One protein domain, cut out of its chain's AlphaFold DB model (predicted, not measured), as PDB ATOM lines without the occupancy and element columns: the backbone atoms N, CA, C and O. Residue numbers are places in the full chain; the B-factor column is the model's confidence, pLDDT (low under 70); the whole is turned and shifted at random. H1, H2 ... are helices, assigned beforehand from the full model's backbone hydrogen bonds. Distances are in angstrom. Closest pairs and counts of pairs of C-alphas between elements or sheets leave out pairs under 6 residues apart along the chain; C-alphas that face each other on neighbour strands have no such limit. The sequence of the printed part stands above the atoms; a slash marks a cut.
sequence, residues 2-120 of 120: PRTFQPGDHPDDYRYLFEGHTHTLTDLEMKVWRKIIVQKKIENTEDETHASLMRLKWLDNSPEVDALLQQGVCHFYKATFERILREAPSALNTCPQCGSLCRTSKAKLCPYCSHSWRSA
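What this domain is: This is residues 2 to 120 of the 120 residues of an uncharacterized protein of Rubritalea squalenifaciens DSM 18772 (UniProt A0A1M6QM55). This is an elongated, loose model with helices along one part of its length and a lobe of loops at one end. The helical hairpin of H2 and H3 makes the other end, with the short H4 across the early part of H2, while H1 and H5 cross between the hairpin and the loop lobe, which is made by residues 88 to 120 with residues 2 to 6 beside it. The printed part has 119 residues, with five named helices in the order H1 to H5 and no named strand; the class is all helix, though under half of the residues, 58 of 119, are in named elements. The radius of gyration of the C-alphas is 16.7 A, and the C-alphas span 51 by 29 by 21 A.

Where its parts are: After residues 2 to 12, H1 runs from residue 13 to 20, beginning at C-alpha 13 at (378.312, 574.078, 371.091). H2, residues 27 to 43, is the longest helix, 24.5 A from first to last C-alpha. H3 spans residues 48 to 58 and 14.9 A, and H4 holds residues 63 to 69. H5, residues 73 to 87, measures 21.0 A and ends at C-alpha 87 at (375.288, 587.698, 381.453). Residues 88 to 120 hold no named element.

How they stand to each other: H1 touches residues 77 to 81 of H5 alone, about perpendicular at 80 degrees; the closest C-alphas, of Tyr 14 and Tyr 77, are 6.4 A apart. H1 and H2 are close but not clearly touching, with the C-alphas of Phe 18 and Trp 33 closest at 7.5 A. H2 and H3 form a helical hairpin: they touch, and run opposite ways at a shallow tilt of 5 degrees, with the C-alphas of Ile 42 and Ala 51 closest at 5.0 A. H4 touches residues 28 to 32 of H2 alone, only just about perpendicular at 72 degrees; the closest C-alphas are those of Val 32 and Val 65, 5.4 A apart. H4 and H5 touch only at the corner by their link, and only just, with 3 pairs of C-alphas within 8 A, those of Leu 69 and Phe 76 closest at 6.4 A. The helix packing is only just mostly crossed, meaning that few touching helices run at a shallow tilt: 1 of 3 pairs, the corner left out. H3 is apart from H1, H4 and H5. In H1, H2, H3, H4 and H5 every O i to N i+4 pair is within hydrogen-bond range.

The domain as a whole: The two C-alphas farthest apart, those of Pro 2 and Thr 49, are 53.3 A apart. The printed part has no cut and ends at residue 120, the chain's last residue. The links H2 to H3, H3 to H4 and H4 to H5 are tight, H1 to H2 is short, and no link is long. Mean pLDDT of the printed part is 87.7; residues 2 to 4, 6 to 8 and 120 are under 70.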
ATOM      1  N   PRO A   2     394.638 583.628 362.743       56.50
ATOM      2  CA  PRO A   2     393.824 582.490 363.155       56.50
ATOM      3  C   PRO A   2     392.392 582.978 363.394       56.50
ATOM      4  O   PRO A   2     392.180 584.034 363.985       56.50
ATOM      5  N   ARG A   3     391.419 582.248 362.846       60.44
ATOM      6  CA  ARG A   3     389.997 582.567 362.961       60.44
ATOM      7  C   ARG A   3     389.616 582.522 364.441       60.44
ATOM      8  O   ARG A   3     389.777 581.486 365.079       60.44
ATOM      9  N   THR A   4     389.156 583.645 364.975       69.38
ATOM     10  CA  THR A   4     388.536 583.709 366.298       69.38
ATOM     11  C   THR A   4     387.113 583.195 366.156       69.38
ATOM     12  O   THR A   4     386.301 583.826 365.481       69.38
ATOM     13  N   PHE A   5     386.839 582.033 366.732       74.00
ATOM     14  CA  PHE A   5     385.496 581.483 366.839       74.00
ATOM     15  C   PHE A   5     384.804 582.090 368.050       74.00
ATOM     16  O   PHE A   5     385.423 582.261 369.105       74.00
ATOM     17  N   GLN A   6     383.524 582.397 367.897       69.31
ATOM     18  CA  GLN A   6     382.652 582.668 369.021       69.31
ATOM     19  C   GLN A   6     381.939 581.377 369.423       69.31
ATOM     20  O   GLN A   6     381.621 580.548 368.565       69.31
ATOM     21  N   PRO A   7     381.685 581.170 370.724       66.81
ATOM     22  CA  PRO A   7     380.754 580.138 371.141       66.81
ATOM     23  C   PRO A   7     379.444 580.301 370.338       66.81
ATOM     24  O   PRO A   7     378.948 581.418 370.209       66.81
ATOM     25  N   GLY A   8     378.900 579.207 369.803       68.94
ATOM     26  CA  GLY A   8     377.680 579.185 368.984       68.94
ATOM     27  C   GLY A   8     377.944 579.099 367.479       68.94
ATOM     28  O   GLY A   8     377.029 578.780 366.722       68.94
ATOM     29  N   ASP A   9     379.193 579.304 367.043       76.19
ATOM     30  CA  ASP A   9     379.609 579.127 365.644       76.19
ATOM     31  C   ASP A   9     379.600 577.653 365.207       76.19
ATOM     32  O   ASP A   9     379.590 577.354 364.008       76.19
ATOM     33  N   HIS A  10     379.619 576.721 366.163       79.12
ATOM     34  CA  HIS A  10     379.614 575.291 365.890       79.12
ATOM     35  C   HIS A  10     378.296 574.628 366.326       79.12
ATOM     36  O   HIS A  10     377.818 574.886 367.432       79.12
ATOM     37  N   PRO A  11     377.738 573.697 365.523       73.81
ATOM     38  CA  PRO A  11     376.494 572.996 365.863       73.81
ATOM     39  C   PRO A  11     376.540 572.251 367.207       73.81
ATOM     40  O   PRO A  11     375.529 572.157 367.903       73.81
ATOM     41  N   ASP A  12     377.719 571.746 367.584       79.69
ATOM     42  CA  ASP A  12     377.928 570.983 368.819       79.69
ATOM     43  C   ASP A  12     378.030 571.864 370.075       79.69
ATOM     44  O   ASP A  12     377.987 571.345 371.192       79.69
ATOM     45  N   ASP A  13     378.129 573.190 369.938       80.12
ATOM     46  CA  ASP A  13     378.312 574.078 371.091       80.12
ATOM     47  C   ASP A  13     377.105 574.043 372.035       80.12
ATOM     48  O   ASP A  13     377.275 574.079 373.255       80.12
ATOM     49  N   TYR A  14     375.892 573.855 371.504       81.62
ATOM     50  CA  TYR A  14     374.703 573.626 372.330       81.62
ATOM     51  C   TYR A  14     374.857 572.368 373.184       81.62
ATOM     52  O   TYR A  14     374.568 572.378 374.380       81.62
ATOM     53  N   ARG A  15     375.377 571.285 372.604       82.31
ATOM     54  CA  ARG A  15     375.616 570.045 373.340       82.31
ATOM     55  C   ARG A  15     376.637 570.263 374.456       82.31
ATOM     56  O   ARG A  15     376.394 569.867 375.591       82.31
ATOM     57  N   TYR A  16     377.748 570.934 374.165       87.75
ATOM     58  CA  TYR A  16     378.778 571.231 375.167       87.75
ATOM     59  C   TYR A  16     378.284 572.164 376.276       87.75
ATOM     60  O   TYR A  16     378.710 572.030 377.427       87.75
ATOM     61  N   LEU A  17     377.365 573.077 375.961       86.50
ATOM     62  CA  LEU A  17     376.719 573.929 376.949       86.50
ATOM     63  C   LEU A  17     375.859 573.096 377.915       86.50
ATOM     64  O   LEU A  17     376.099 573.093 379.122       86.50
ATOM     65  N   PHE A  18     374.888 572.353 377.384       86.44
ATOM     66  CA  PHE A  18     373.888 571.650 378.193       86.44
ATOM     67  C   PHE A  18     374.406 570.361 378.851       86.44
ATOM     68  O   PHE A  18     373.867 569.943 379.874       86.44
ATOM     69  N   GLU A  19     375.454 569.731 378.313       85.31
ATOM     70  CA  GLU A  19     376.078 568.543 378.919       85.31
ATOM     71  C   GLU A  19     377.280 568.896 379.808       85.31
ATOM     72  O   GLU A  19     377.517 568.236 380.818       85.31
ATOM     73  N   GLY A  20     378.053 569.925 379.444       87.44
ATOM     74  CA  GLY A  20     379.358 570.211 380.050       87.44
ATOM     75  C   GLY A  20     379.449 571.500 380.867       87.44
ATOM     76  O   GLY A  20     380.439 571.685 381.583       87.44
ATOM     77  N   HIS A  21     378.450 572.380 380.767       90.50
ATOM     78  CA  HIS A  21     378.388 573.677 381.448       90.50
ATOM     79  C   HIS A  21     377.048 573.878 382.164       90.50
ATOM     80  O   HIS A  21     376.550 574.995 382.279       90.50
ATOM     81  N   THR A  22     376.466 572.803 382.695       89.94
ATOM     82  CA  THR A  22     375.174 572.828 383.400       89.94
ATOM     83  C   THR A  22     375.120 573.834 384.553       89.94
ATOM     84  O   THR A  22     374.041 574.301 384.893       89.94
ATOM     85  N   HIS A  23     376.265 574.202 385.141       90.62
ATOM     86  CA  HIS A  23     376.367 575.223 386.195       90.62
ATOM     87  C   HIS A  23     376.028 576.645 385.720       90.62
ATOM     88  O   HIS A  23     375.858 577.528 386.552       90.62
ATOM     89  N   THR A  24     375.964 576.878 384.407       92.00
ATOM     90  CA  THR A  24     375.600 578.177 383.811       92.00
ATOM     91  C   THR A  24     374.093 578.346 383.602       92.00
ATOM     92  O   THR A  24     373.626 579.457 383.330       92.00
ATOM     93  N   LEU A  25     373.327 577.257 383.730       92.56
ATOM     94  CA  LEU A  25     371.876 577.251 383.571       92.56
ATOM     95  C   LEU A  25     371.196 577.763 384.840       92.56
ATOM     96  O   LEU A  25     371.608 577.442 385.953       92.56
ATOM     97  N   THR A  26     370.111 578.512 384.667       94.06
ATOM     98  CA  THR A  26     369.194 578.834 385.767       94.06
ATOM     99  C   THR A  26     368.426 577.589 386.217       94.06
ATOM    100  O   THR A  26     368.302 576.617 385.467       94.06
ATOM    101  N   ASP A  27     367.836 577.622 387.413       93.00
ATOM    102  CA  ASP A  27     367.017 576.507 387.915       93.00
ATOM    103  C   ASP A  27     365.850 576.169 386.976       93.00
ATOM    104  O   ASP A  27     365.507 574.999 386.791       93.00
ATOM    105  N   LEU A  28     365.256 577.187 386.346       93.00
ATOM    106  CA  LEU A  28     364.168 577.003 385.392       93.00
ATOM    107  C   LEU A  28     364.669 576.372 384.081       93.00
ATOM    108  O   LEU A  28     364.100 575.383 383.624       93.00
ATOM    109  N   GLU A  29     365.770 576.869 383.512       93.44
ATOM    110  CA  GLU A  29     366.393 576.270 382.318       93.44
ATOM    111  C   GLU A  29     366.863 574.834 382.580       93.44
ATOM    112  O   GLU A  29     366.760 573.973 381.706       93.44
ATOM    113  N   MET A  30     367.327 574.543 383.797       92.25
ATOM    114  CA  MET A  30     367.695 573.196 384.224       92.25
ATOM    115  C   MET A  30     366.493 572.245 384.202       92.25
ATOM    116  O   MET A  30     366.620 571.102 383.760       92.25
ATOM    117  N   LYS A  31     365.316 572.697 384.656       93.06
ATOM    118  CA  LYS A  31     364.073 571.912 384.579       93.06
ATOM    119  C   LYS A  31     363.661 571.653 383.133       93.06
ATOM    120  O   LYS A  31     363.376 570.509 382.784       93.06
ATOM    121  N   VAL A  32     363.712 572.679 382.279       93.44
ATOM    122  CA  VAL A  32     363.444 572.544 380.837       93.44
ATOM    123  C   VAL A  32     364.392 571.533 380.197       93.44
ATOM    124  O   VAL A  32     363.954 570.621 379.495       93.44
ATOM    125  N   TRP A  33     365.689 571.631 380.488       92.00
ATOM    126  CA  TRP A  33     366.687 570.698 379.978       92.00
ATOM    127  C   TRP A  33     366.402 569.252 380.403       92.00
ATOM    128  O   TRP A  33     366.414 568.342 379.571       92.00
ATOM    129  N   ARG A  34     366.065 569.034 381.680       90.94
ATOM    130  CA  ARG A  34     365.661 567.713 382.187       90.94
ATOM    131  C   ARG A  34     364.421 567.185 381.475       90.94
ATOM    132  O   ARG A  34     364.421 566.019 381.086       90.94
ATOM    133  N   LYS A  35     363.408 568.029 381.253       92.56
ATOM    134  CA  LYS A  35     362.198 567.659 380.506       92.56
ATOM    135  C   LYS A  35     362.539 567.177 379.097       92.56
ATOM    136  O   LYS A  35     362.100 566.092 378.723       92.56
ATOM    137  N   ILE A  36     363.388 567.906 378.367       91.62
ATOM    138  CA  ILE A  36     363.832 567.510 377.019       91.62
ATOM    139  C   ILE A  36     364.540 566.145 377.043       91.62
ATOM    140  O   ILE A  36     364.275 565.294 376.196       91.62
ATOM    141  N   ILE A  37     365.432 565.907 378.012       90.62
ATOM    142  CA  ILE A  37     366.122 564.613 378.144       90.62
ATOM    143  C   ILE A  37     365.122 563.483 378.402       90.62
ATOM    144  O   ILE A  37     365.223 562.421 377.789       90.62
ATOM    145  N   VAL A  38     364.178 563.687 379.322       91.31
ATOM    146  CA  VAL A  38     363.169 562.679 379.673       91.31
ATOM    147  C   VAL A  38     362.268 562.380 378.476       91.31
ATOM    148  O   VAL A  38     362.045 561.208 378.185       91.31
ATOM    149  N   GLN A  39     361.833 563.398 377.730       91.12
ATOM    150  CA  GLN A  39     361.061 563.223 376.494       91.12
ATOM    151  C   GLN A  39     361.819 562.376 375.469       91.12
ATOM    152  O   GLN A  39     361.294 561.362 375.020       91.12
ATOM    153  N   LYS A  40     363.092 562.694 375.200       90.62
ATOM    154  CA  LYS A  40     363.930 561.883 374.301       90.62
ATOM    155  C   LYS A  40     364.097 560.442 374.785       90.62
ATOM    156  O   LYS A  40     364.186 559.528 373.973       90.62
ATOM    157  N   LYS A  41     364.178 560.204 376.098       89.25
ATOM    158  CA  LYS A  41     364.255 558.837 376.645       89.25
ATOM    159  C   LYS A  41     362.952 558.073 376.439       89.25
ATOM    160  O   LYS A  41     363.002 556.908 376.066       89.25
ATOM    161  N   ILE A  42     361.816 558.733 376.652       90.88
ATOM    162  CA  ILE A  42     360.483 558.171 376.422       90.88
ATOM    163  C   ILE A  42     360.306 557.803 374.946       90.88
ATOM    164  O   ILE A  42     359.905 556.684 374.658       90.88
ATOM    165  N   GLU A  43     360.657 558.702 374.024       89.62
ATOM    166  CA  GLU A  43     360.564 558.471 372.572       89.62
ATOM    167  C   GLU A  43     361.411 557.281 372.099       89.62
ATOM    168  O   GLU A  43     361.025 556.580 371.172       89.62
ATOM    169  N   ASN A  44     362.551 557.036 372.753       90.56
ATOM    170  CA  ASN A  44     363.446 555.918 372.442       90.56
ATOM    171  C   ASN A  44     363.130 554.633 373.233       90.56
ATOM    172  O   ASN A  44     363.883 553.664 373.137       90.56
ATOM    173  N   THR A  45     362.082 554.616 374.061       89.75
ATOM    174  CA  THR A  45     361.699 553.437 374.848       89.75
ATOM    175  C   THR A  45     360.603 552.663 374.122       89.75
ATOM    176  O   THR A  45     359.527 553.198 373.887       89.75
ATOM    177  N   GLU A  46     360.856 551.391 373.809       89.62
ATOM    178  CA  GLU A  46     359.873 550.513 373.151       89.62
ATOM    179  C   GLU A  46     358.789 549.993 374.118       89.62
ATOM    180  O   GLU A  46     357.664 549.717 373.712       89.62
ATOM    181  N   ASP A  47     359.114 549.868 375.410       92.19
ATOM    182  CA  ASP A  47     358.173 549.441 376.451       92.19
ATOM    183  C   ASP A  47     357.279 550.603 376.912       92.19
ATOM    184  O   ASP A  47     357.696 551.488 377.668       92.19
ATOM    185  N   GLU A  48     356.010 550.560 376.506       89.19
ATOM    186  CA  GLU A  48     355.008 551.573 376.846       89.19
ATOM    187  C   GLU A  48     354.752 551.689 378.360       89.19
ATOM    188  O   GLU A  48     354.444 552.774 378.866       89.19
ATOM    189  N   THR A  49     354.922 550.601 379.119       89.62
ATOM    190  CA  THR A  49     354.767 550.619 380.583       89.62
ATOM    191  C   THR A  49     355.878 551.448 381.212       89.62
ATOM    192  O   THR A  49     355.630 552.316 382.055       89.62
ATOM    193  N   HIS A  50     357.113 551.230 380.762       87.50
ATOM    194  CA  HIS A  50     358.270 551.991 381.212       87.50
ATOM    195  C   HIS A  50     358.179 553.463 380.783       87.50
ATOM    196  O   HIS A  50     358.392 554.354 381.611       87.50
ATOM    197  N   ALA A  51     357.766 553.732 379.540       88.81
ATOM    198  CA  ALA A  51     357.505 555.081 379.039       88.81
ATOM    199  C   ALA A  51     356.452 555.820 379.887       88.81
ATOM    200  O   ALA A  51     356.660 556.963 380.301       88.81
ATOM    201  N   SER A  52     355.348 555.151 380.222       88.19
ATOM    202  CA  SER A  52     354.279 555.701 381.063       88.19
ATOM    203  C   SER A  52     354.752 556.015 382.486       88.19
ATOM    204  O   SER A  52     354.438 557.079 383.023       88.19
ATOM    205  N   LEU A  53     355.576 555.149 383.083       90.25
ATOM    206  CA  LEU A  53     356.184 555.408 384.391       90.25
ATOM    207  C   LEU A  53     357.116 556.626 384.366       90.25
ATOM    208  O   LEU A  53     357.088 557.429 385.302       90.25
ATOM    209  N   MET A  54     357.910 556.797 383.302       87.25
ATOM    210  CA  MET A  54     358.756 557.983 383.141       87.25
ATOM    211  C   MET A  54     357.922 559.262 383.015       87.25
ATOM    212  O   MET A  54     358.253 560.258 383.661       87.25
ATOM    213  N   ARG A  55     356.822 559.236 382.246       88.12
ATOM    214  CA  ARG A  55     355.900 560.380 382.116       88.12
ATOM    215  C   ARG A  55     355.320 560.799 383.467       88.12
ATOM    216  O   ARG A  55     355.279 561.985 383.765       88.12
ATOM    217  N   LEU A  56     354.917 559.838 384.297       87.62
ATOM    218  CA  LEU A  56     354.315 560.119 385.604       87.62
ATOM    219  C   LEU A  56     355.322 560.625 386.642       87.62
ATOM    220  O   LEU A  56     354.974 561.459 387.473       87.62
ATOM    221  N   LYS A  57     356.552 560.096 386.638       86.00
ATOM    222  CA  LYS A  57     357.525 560.364 387.709       86.00
ATOM    223  C   LYS A  57     358.518 561.475 387.395       86.00
ATOM    224  O   LYS A  57     358.989 562.124 388.325       86.00
ATOM    225  N   TRP A  58     358.912 561.634 386.133       84.69
ATOM    226  CA  TRP A  58     360.087 562.431 385.757       84.69
ATOM    227  C   TRP A  58     359.790 563.554 384.766       84.69
ATOM    228  O   TRP A  58     360.663 564.392 384.540       84.69
ATOM    229  N   LEU A  59     358.594 563.585 384.172       85.81
ATOM    230  CA  LEU A  59     358.198 564.680 383.298       85.81
ATOM    231  C   LEU A  59     357.691 565.854 384.140       85.81
ATOM    232  O   LEU A  59     356.709 565.738 384.869       85.81
ATOM    233  N   ASP A  60     358.378 566.986 384.029       82.25
ATOM    234  CA  ASP A  60     357.939 568.231 384.645       82.25
ATOM    235  C   ASP A  60     356.773 568.826 383.828       82.25
ATOM    236  O   ASP A  60     356.898 569.033 382.616       82.25
ATOM    237  N   ASN A  61     355.638 569.069 384.488       80.44
ATOM    238  CA  ASN A  61     354.413 569.620 383.894       80.44
ATOM    239  C   ASN A  61     354.143 571.063 384.355       80.44
ATOM    240  O   ASN A  61     353.011 571.538 384.283       80.44
ATOM    241  N   SER A  62     355.163 571.751 384.873       89.19
ATOM    242  CA  SER A  62     355.067 573.162 385.227       89.19
ATOM    243  C   SER A  62     354.782 574.030 383.991       89.19
ATOM    244  O   SER A  62     355.508 573.928 382.994       89.19
ATOM    245  N   PRO A  63     353.791 574.940 384.049       90.38
ATOM    246  CA  PRO A  63     353.448 575.811 382.924       90.38
ATOM    247  C   PRO A  63     354.601 576.743 382.525       90.38
ATOM    248  O   PRO A  63     354.728 577.106 381.359       90.38
ATOM    249  N   GLU A  64     355.487 577.097 383.459       91.81
ATOM    250  CA  GLU A  64     356.670 577.920 383.190       91.81
ATOM    251  C   GLU A  64     357.693 577.188 382.310       91.81
ATOM    252  O   GLU A  64     358.358 577.799 381.472       91.81
ATOM    253  N   VAL A  65     357.808 575.868 382.484       90.44
ATOM    254  CA  VAL A  65     358.681 575.010 381.672       90.44
ATOM    255  C   VAL A  65     358.122 574.890 380.254       90.44
ATOM    256  O   VAL A  65     358.878 574.974 379.285       90.44
ATOM    257  N   ASP A  66     356.803 574.752 380.125       90.69
ATOM    258  CA  ASP A  66     356.130 574.700 378.825       90.69
ATOM    259  C   ASP A  66     356.203 576.030 378.073       90.69
ATOM    260  O   ASP A  66     356.449 576.038 376.867       90.69
ATOM    261  N   ALA A  67     356.087 577.157 378.780       92.81
ATOM    262  CA  ALA A  67     356.234 578.484 378.188       92.81
ATOM    263  C   ALA A  67     357.611 578.673 377.523       92.81
ATOM    264  O   ALA A  67     357.699 579.212 376.420       92.81
ATOM    265  N   LEU A  68     358.687 578.171 378.143       90.81
ATOM    266  CA  LEU A  68     360.036 578.228 377.565       90.81
ATOM    267  C   LEU A  68     360.225 577.308 376.351       90.81
ATOM    268  O   LEU A  68     361.088 577.573 375.512       90.81
ATOM    269  N   LEU A  69     359.421 576.251 376.234       91.50
ATOM    270  CA  LEU A  69     359.442 575.320 375.104       91.50
ATOM    271  C   LEU A  69     358.433 575.663 374.004       91.50
ATOM    272  O   LEU A  69     358.469 575.030 372.950       91.50
ATOM    273  N   GLN A  70     357.578 576.670 374.195       92.38
ATOM    274  CA  GLN A  70     356.512 577.030 373.253       92.38
ATOM    275  C   GLN A  70     357.038 577.340 371.841       92.38
ATOM    276  O   GLN A  70     356.379 577.039 370.849       92.38
ATOM    277  N   GLN A  71     358.240 577.915 371.744       89.06
ATOM    278  CA  GLN A  71     358.899 578.249 370.472       89.06
ATOM    279  C   GLN A  71     359.795 577.116 369.935       89.06
ATOM    280  O   GLN A  71     360.490 577.278 368.933       89.06
ATOM    281  N   GLY A  72     359.783 575.959 370.598       90.81
ATOM    282  CA  GLY A  72     360.557 574.781 370.241       90.81
ATOM    283  C   GLY A  72     361.936 574.706 370.901       90.81
ATOM    284  O   GLY A  72     362.519 575.689 371.363       90.81
ATOM    285  N   VAL A  73     362.485 573.490 370.905       89.44
ATOM    286  CA  VAL A  73     363.747 573.144 371.579       89.44
ATOM    287  C   VAL A  73     364.947 573.912 371.011       89.44
ATOM    288  O   VAL A  73     365.800 574.371 371.767       89.44
ATOM    289  N   CYS A  74     365.005 574.107 369.690       87.00
ATOM    290  CA  CYS A  74     366.095 574.853 369.053       87.00
ATOM    291  C   CYS A  74     366.116 576.324 369.487       87.00
ATOM    292  O   CYS A  74     367.189 576.876 369.730       87.00
ATOM    293  N   HIS A  75     364.939 576.949 369.612       90.00
ATOM    294  CA  HIS A  75     364.838 578.320 370.100       90.00
ATOM    295  C   HIS A  75     365.303 578.409 371.555       90.00
ATOM    296  O   HIS A  75     366.109 579.276 371.882       90.00
ATOM    297  N   PHE A  76     364.860 577.478 372.406       91.75
ATOM    298  CA  PHE A  76     365.308 577.395 373.795       91.75
ATOM    299  C   PHE A  76     366.840 577.316 373.900       91.75
ATOM    300  O   PHE A  76     367.446 578.112 374.616       91.75
ATOM    301  N   TYR A  77     367.483 576.430 373.132       89.12
ATOM    302  CA  TYR A  77     368.944 576.317 373.137       89.12
ATOM    303  C   TYR A  77     369.634 577.619 372.745       89.12
ATOM    304  O   TYR A  77     370.571 578.038 373.422       89.12
ATOM    305  N   LYS A  78     369.158 578.274 371.684       88.31
ATOM    306  CA  LYS A  78     369.720 579.541 371.219       88.31
ATOM    307  C   LYS A  78     369.531 580.662 372.245       88.31
ATOM    308  O   LYS A  78     370.500 581.340 372.569       88.31
ATOM    309  N   ALA A  79     368.332 580.808 372.803       91.19
ATOM    310  CA  ALA A  79     368.015 581.851 373.775       91.19
ATOM    311  C   ALA A  79     368.831 581.707 375.071       91.19
ATOM    312  O   ALA A  79     369.407 582.683 375.551       91.19
ATOM    313  N   THR A  80     368.945 580.490 375.613       91.88
ATOM    314  CA  THR A  80     369.789 580.218 376.788       91.88
ATOM    315  C   THR A  80     371.255 580.514 376.497       91.88
ATOM    316  O   THR A  80     371.956 581.100 377.320       91.88
ATOM    317  N   PHE A  81     371.725 580.152 375.308       88.75
ATOM    318  CA  PHE A  81     373.097 580.398 374.901       88.75
ATOM    319  C   PHE A  81     373.422 581.898 374.803       88.75
ATOM    320  O   PHE A  81     374.396 582.366 375.394       88.75
ATOM    321  N   GLU A  82     372.572 582.668 374.122       89.69
ATOM    322  CA  GLU A  82     372.689 584.129 374.012       89.69
ATOM    323  C   GLU A  82     372.633 584.809 375.386       89.69
ATOM    324  O   GLU A  82     373.429 585.709 375.670       89.69
ATOM    325  N   ARG A  83     371.744 584.343 376.273       93.81
ATOM    326  CA  ARG A  83     371.662 584.817 377.659       93.81
ATOM    327  C   ARG A  83     372.997 584.641 378.383       93.81
ATOM    328  O   ARG A  83     373.493 585.598 378.973       93.81
ATOM    329  N   ILE A  84     373.589 583.447 378.324       91.81
ATOM    330  CA  ILE A  84     374.848 583.129 379.017       91.81
ATOM    331  C   ILE A  84     376.003 583.962 378.468       91.81
ATOM    332  O   ILE A  84     376.789 584.490 379.252       91.81
ATOM    333  N   LEU A  85     376.084 584.140 377.148       88.50
ATOM    334  CA  LEU A  85     377.093 585.010 376.541       88.50
ATOM    335  C   LEU A  85     376.983 586.463 377.005       88.50
ATOM    336  O   LEU A  85     377.998 587.133 377.179       88.50
ATOM    337  N   ARG A  86     375.760 586.951 377.215       91.25
ATOM    338  CA  ARG A  86     375.504 588.319 377.667       91.25
ATOM    339  C   ARG A  86     375.750 588.506 379.166       91.25
ATOM    340  O   ARG A  86     376.276 589.537 379.566       91.25
ATOM    341  N   GLU A  87     375.337 587.547 379.990       93.56
ATOM    342  CA  GLU A  87     375.288 587.698 381.453       93.56
ATOM    343  C   GLU A  87     376.497 587.093 382.173       93.56
ATOM    344  O   GLU A  87     376.910 587.602 383.213       93.56
ATOM    345  N   ALA A  88     377.067 586.009 381.646       89.75
ATOM    346  CA  ALA A  88     378.136 585.260 382.302       89.75
ATOM    347  C   ALA A  88     379.130 584.625 381.305       89.75
ATOM    348  O   ALA A  88     379.416 583.427 381.405       89.75
ATOM    349  N   PRO A  89     379.719 585.391 380.362       87.56
ATOM    350  CA  PRO A  89     380.631 584.833 379.359       87.56
ATOM    351  C   PRO A  89     381.876 584.184 379.978       87.56
ATOM    352  O   PRO A  89     382.394 583.206 379.446       87.56
ATOM    353  N   SER A  90     382.336 584.678 381.132       89.12
ATOM    354  CA  SER A  90     383.481 584.129 381.871       89.12
ATOM    355  C   SER A  90     383.215 582.762 382.514       89.12
ATOM    356  O   SER A  90     384.160 582.086 382.916       89.12
ATOM    357  N   ALA A  91     381.951 582.337 382.616       89.25
ATOM    358  CA  ALA A  91     381.588 581.023 383.142       89.25
ATOM    359  C   ALA A  91     381.732 579.898 382.097       89.25
ATOM    360  O   ALA A  91     381.654 578.715 382.455       89.25
ATOM    361  N   LEU A  92     381.934 580.257 380.823       90.69
ATOM    362  CA  LEU A  92     382.210 579.336 379.728       90.69
ATOM    363  C   LEU A  92     383.710 579.086 379.605       90.69
ATOM    364  O   LEU A  92     384.521 580.010 379.607       90.69
ATOM    365  N   ASN A  93     384.082 577.820 379.439       92.81
ATOM    366  CA  ASN A  93     385.464 577.458 379.168       92.81
ATOM    367  C   ASN A  93     385.725 577.505 377.658       92.81
ATOM    368  O   ASN A  93     385.288 576.621 376.917       92.81
ATOM    369  N   THR A  94     386.444 578.527 377.202       92.25
ATOM    370  CA  THR A  94     386.797 578.724 375.791       92.25
ATOM    371  C   THR A  94     388.274 578.443 375.537       92.25
ATOM    372  O   THR A  94     389.128 578.561 376.415       92.25
ATOM    373  N   CYS A  95     388.595 578.028 374.314       92.44
ATOM    374  CA  CYS A  95     389.972 577.767 373.930       92.44
ATOM    375  C   CYS A  95     390.777 579.079 373.867       92.44
ATOM    376  O   CYS A  95     390.389 579.974 373.116       92.44
ATOM    377  N   PRO A  96     391.948 579.177 374.525       91.38
ATOM    378  CA  PRO A  96     392.763 580.392 374.483       91.38
ATOM    379  C   PRO A  96     393.385 580.666 373.103       91.38
ATOM    380  O   PRO A  96     393.755 581.798 372.815       91.38
ATOM    381  N   GLN A  97     393.502 579.649 372.237       91.75
ATOM    382  CA  GLN A  97     394.084 579.798 370.898       91.75
ATOM    383  C   GLN A  97     393.054 580.224 369.841       91.75
ATOM    384  O   GLN A  97     393.393 580.987 368.939       91.75
ATOM    385  N   CYS A  98     391.824 579.704 369.905       90.81
ATOM    386  CA  CYS A  98     390.831 579.907 368.844       90.81
ATOM    387  C   CYS A  98     389.483 580.466 369.316       90.81
ATOM    388  O   CYS A  98     388.668 580.799 368.469       90.81
ATOM    389  N   GLY A  99     389.223 580.567 370.622       89.00
ATOM    390  CA  GLY A  99     387.973 581.107 371.178       89.00
ATOM    391  C   GLY A  99     386.786 580.136 371.222       89.00
ATOM    392  O   GLY A  99     385.807 580.415 371.910       89.00
ATOM    393  N   SER A 100     386.872 578.971 370.570       89.81
ATOM    394  CA  SER A 100     385.775 577.991 370.547       89.81
ATOM    395  C   SER A 100     385.438 577.443 371.940       89.81
ATOM    396  O   SER A 100     386.329 577.259 372.776       89.81
ATOM    397  N   LEU A 101     384.165 577.099 372.157       91.38
ATOM    398  CA  LEU A 101     383.687 576.475 373.391       91.38
ATOM    399  C   LEU A 101     384.280 575.069 373.574       91.38
ATOM    400  O   LEU A 101     384.322 574.251 372.651       91.38
ATOM    401  N   CYS A 102     384.756 574.773 374.781       91.81
ATOM    402  CA  CYS A 102     385.274 573.452 375.118       91.81
ATOM    403  C   CYS A 102     384.144 572.493 375.503       91.81
ATOM    404  O   CYS A 102     383.067 572.915 375.901       91.81
ATOM    405  N   ARG A 103     384.398 571.177 375.465       90.81
ATOM    406  CA  ARG A 103     383.368 570.164 375.782       90.81
ATOM    407  C   ARG A 103     382.790 570.275 377.192       90.81
ATOM    408  O   ARG A 103     381.647 569.906 377.414       90.81
ATOM    409  N   THR A 104     383.603 570.719 378.149       91.62
ATOM    410  CA  THR A 104     383.220 570.893 379.555       91.62
ATOM    411  C   THR A 104     383.924 572.106 380.144       91.62
ATOM    412  O   THR A 104     384.984 572.516 379.655       91.62
ATOM    413  N   SER A 105     383.402 572.606 381.262       91.25
ATOM    414  CA  SER A 105     383.976 573.733 382.010       91.25
ATOM    415  C   SER A 105     385.407 573.515 382.521       91.25
ATOM    416  O   SER A 105     386.075 574.464 382.913       91.25
ATOM    417  N   LYS A 106     385.899 572.269 382.506       91.38
ATOM    418  CA  LYS A 106     387.237 571.887 382.994       91.38
ATOM    419  C   LYS A 106     388.148 571.319 381.904       91.38
ATOM    420  O   LYS A 106     389.291 570.958 382.187       91.38
ATOM    421  N   ALA A 107     387.656 571.184 380.674       92.81
ATOM    422  CA  ALA A 107     388.435 570.632 379.573       92.81
ATOM    423  C   ALA A 107     389.666 571.506 379.272       92.81
ATOM    424  O   ALA A 107     389.557 572.719 379.142       92.81
ATOM    425  N   LYS A 108     390.838 570.876 379.126       93.69
ATOM    426  CA  LYS A 108     392.105 571.540 378.752       93.69
ATOM    427  C   LYS A 108     392.570 571.193 377.332       93.69
ATOM    428  O   LYS A 108     393.765 571.207 377.045       93.69
ATOM    429  N   LEU A 109     391.634 570.778 376.482       92.69
ATOM    430  CA  LEU A 109     391.858 570.375 375.096       92.69
ATOM    431  C   LEU A 109     390.713 570.923 374.244       92.69
ATOM    432  O   LEU A 109     389.545 570.644 374.525       92.69
ATOM    433  N   CYS A 110     391.054 571.683 373.207       92.56
ATOM    434  CA  CYS A 110     390.086 572.217 372.263       92.56
ATOM    435  C   CYS A 110     389.614 571.119 371.296       92.56
ATOM    436  O   CYS A 110     390.458 570.498 370.648       92.56
ATOM    437  N   PRO A 111     388.295 570.902 371.130       90.06
ATOM    438  CA  PRO A 111     387.779 569.910 370.188       90.06
ATOM    439  C   PRO A 111     387.892 570.339 368.714       90.06
ATOM    440  O   PRO A 111     387.723 569.492 367.844       90.06
ATOM    441  N   TYR A 112     388.184 571.616 368.431       90.12
ATOM    442  CA  TYR A 112     388.213 572.165 367.069       90.12
ATOM    443  C   TYR A 112     389.633 572.416 366.552       90.12
ATOM    444  O   TYR A 112     389.997 571.922 365.490       90.12
ATOM    445  N   CYS A 113     390.466 573.150 367.299       91.31
ATOM    446  CA  CYS A 113     391.845 573.440 366.882       91.31
ATOM    447  C   CYS A 113     392.890 572.483 367.474       91.31
ATOM    448  O   CYS A 113     394.079 572.647 367.215       91.31
ATOM    449  N   SER A 114     392.472 571.509 368.291       90.75
ATOM    450  CA  SER A 114     393.348 570.550 368.987       90.75
ATOM    451  C   SER A 114     394.394 571.164 369.932       90.75
ATOM    452  O   SER A 114     395.210 570.437 370.495       90.75
ATOM    453  N   HIS A 115     394.362 572.482 370.169       92.81
ATOM    454  CA  HIS A 115     395.213 573.132 371.161       92.81
ATOM    455  C   HIS A 115     394.946 572.561 372.558       92.81
ATOM    456  O   HIS A 115     393.789 572.393 372.956       92.81
ATOM    457  N   SER A 116     396.009 572.301 373.317       93.62
ATOM    458  CA  SER A 116     395.917 571.825 374.695       93.62
ATOM    459  C   SER A 116     396.760 572.692 375.619       93.62
ATOM    460  O   SER A 116     397.899 573.007 375.290       93.62
ATOM    461  N   TRP A 117     396.214 573.028 376.783       92.12
ATOM    462  CA  TRP A 117     396.866 573.854 377.810       92.12
ATOM    463  C   TRP A 117     396.958 573.093 379.134       92.12
ATOM    464  O   TRP A 117     396.761 573.628 380.229       92.12
ATOM    465  N   ARG A 118     397.227 571.788 379.033       85.31
ATOM    466  CA  ARG A 118     397.647 570.995 380.184       85.31
ATOM    467  C   ARG A 118     399.050 571.447 380.575       85.31
ATOM    468  O   ARG A 118     399.952 571.427 379.747       85.31
ATOM    469  N   SER A 119     399.204 571.870 381.825       70.44
ATOM    470  CA  SER A 119     400.510 571.966 382.473       70.44
ATOM    471  C   SER A 119     401.163 570.582 382.400       70.44
ATOM    472  O   SER A 119     400.472 569.598 382.682       70.44
ATOM    473  N   ALA A 120     402.415 570.522 381.945       53.66
ATOM    474  CA  ALA A 120     403.223 569.304 381.990       53.66
ATOM    475  C   ALA A 120     403.472 568.866 383.439       53.66
ATOM    476  O   ALA A 120     403.516 569.765 384.315       53.66
TER     477      ALA A 120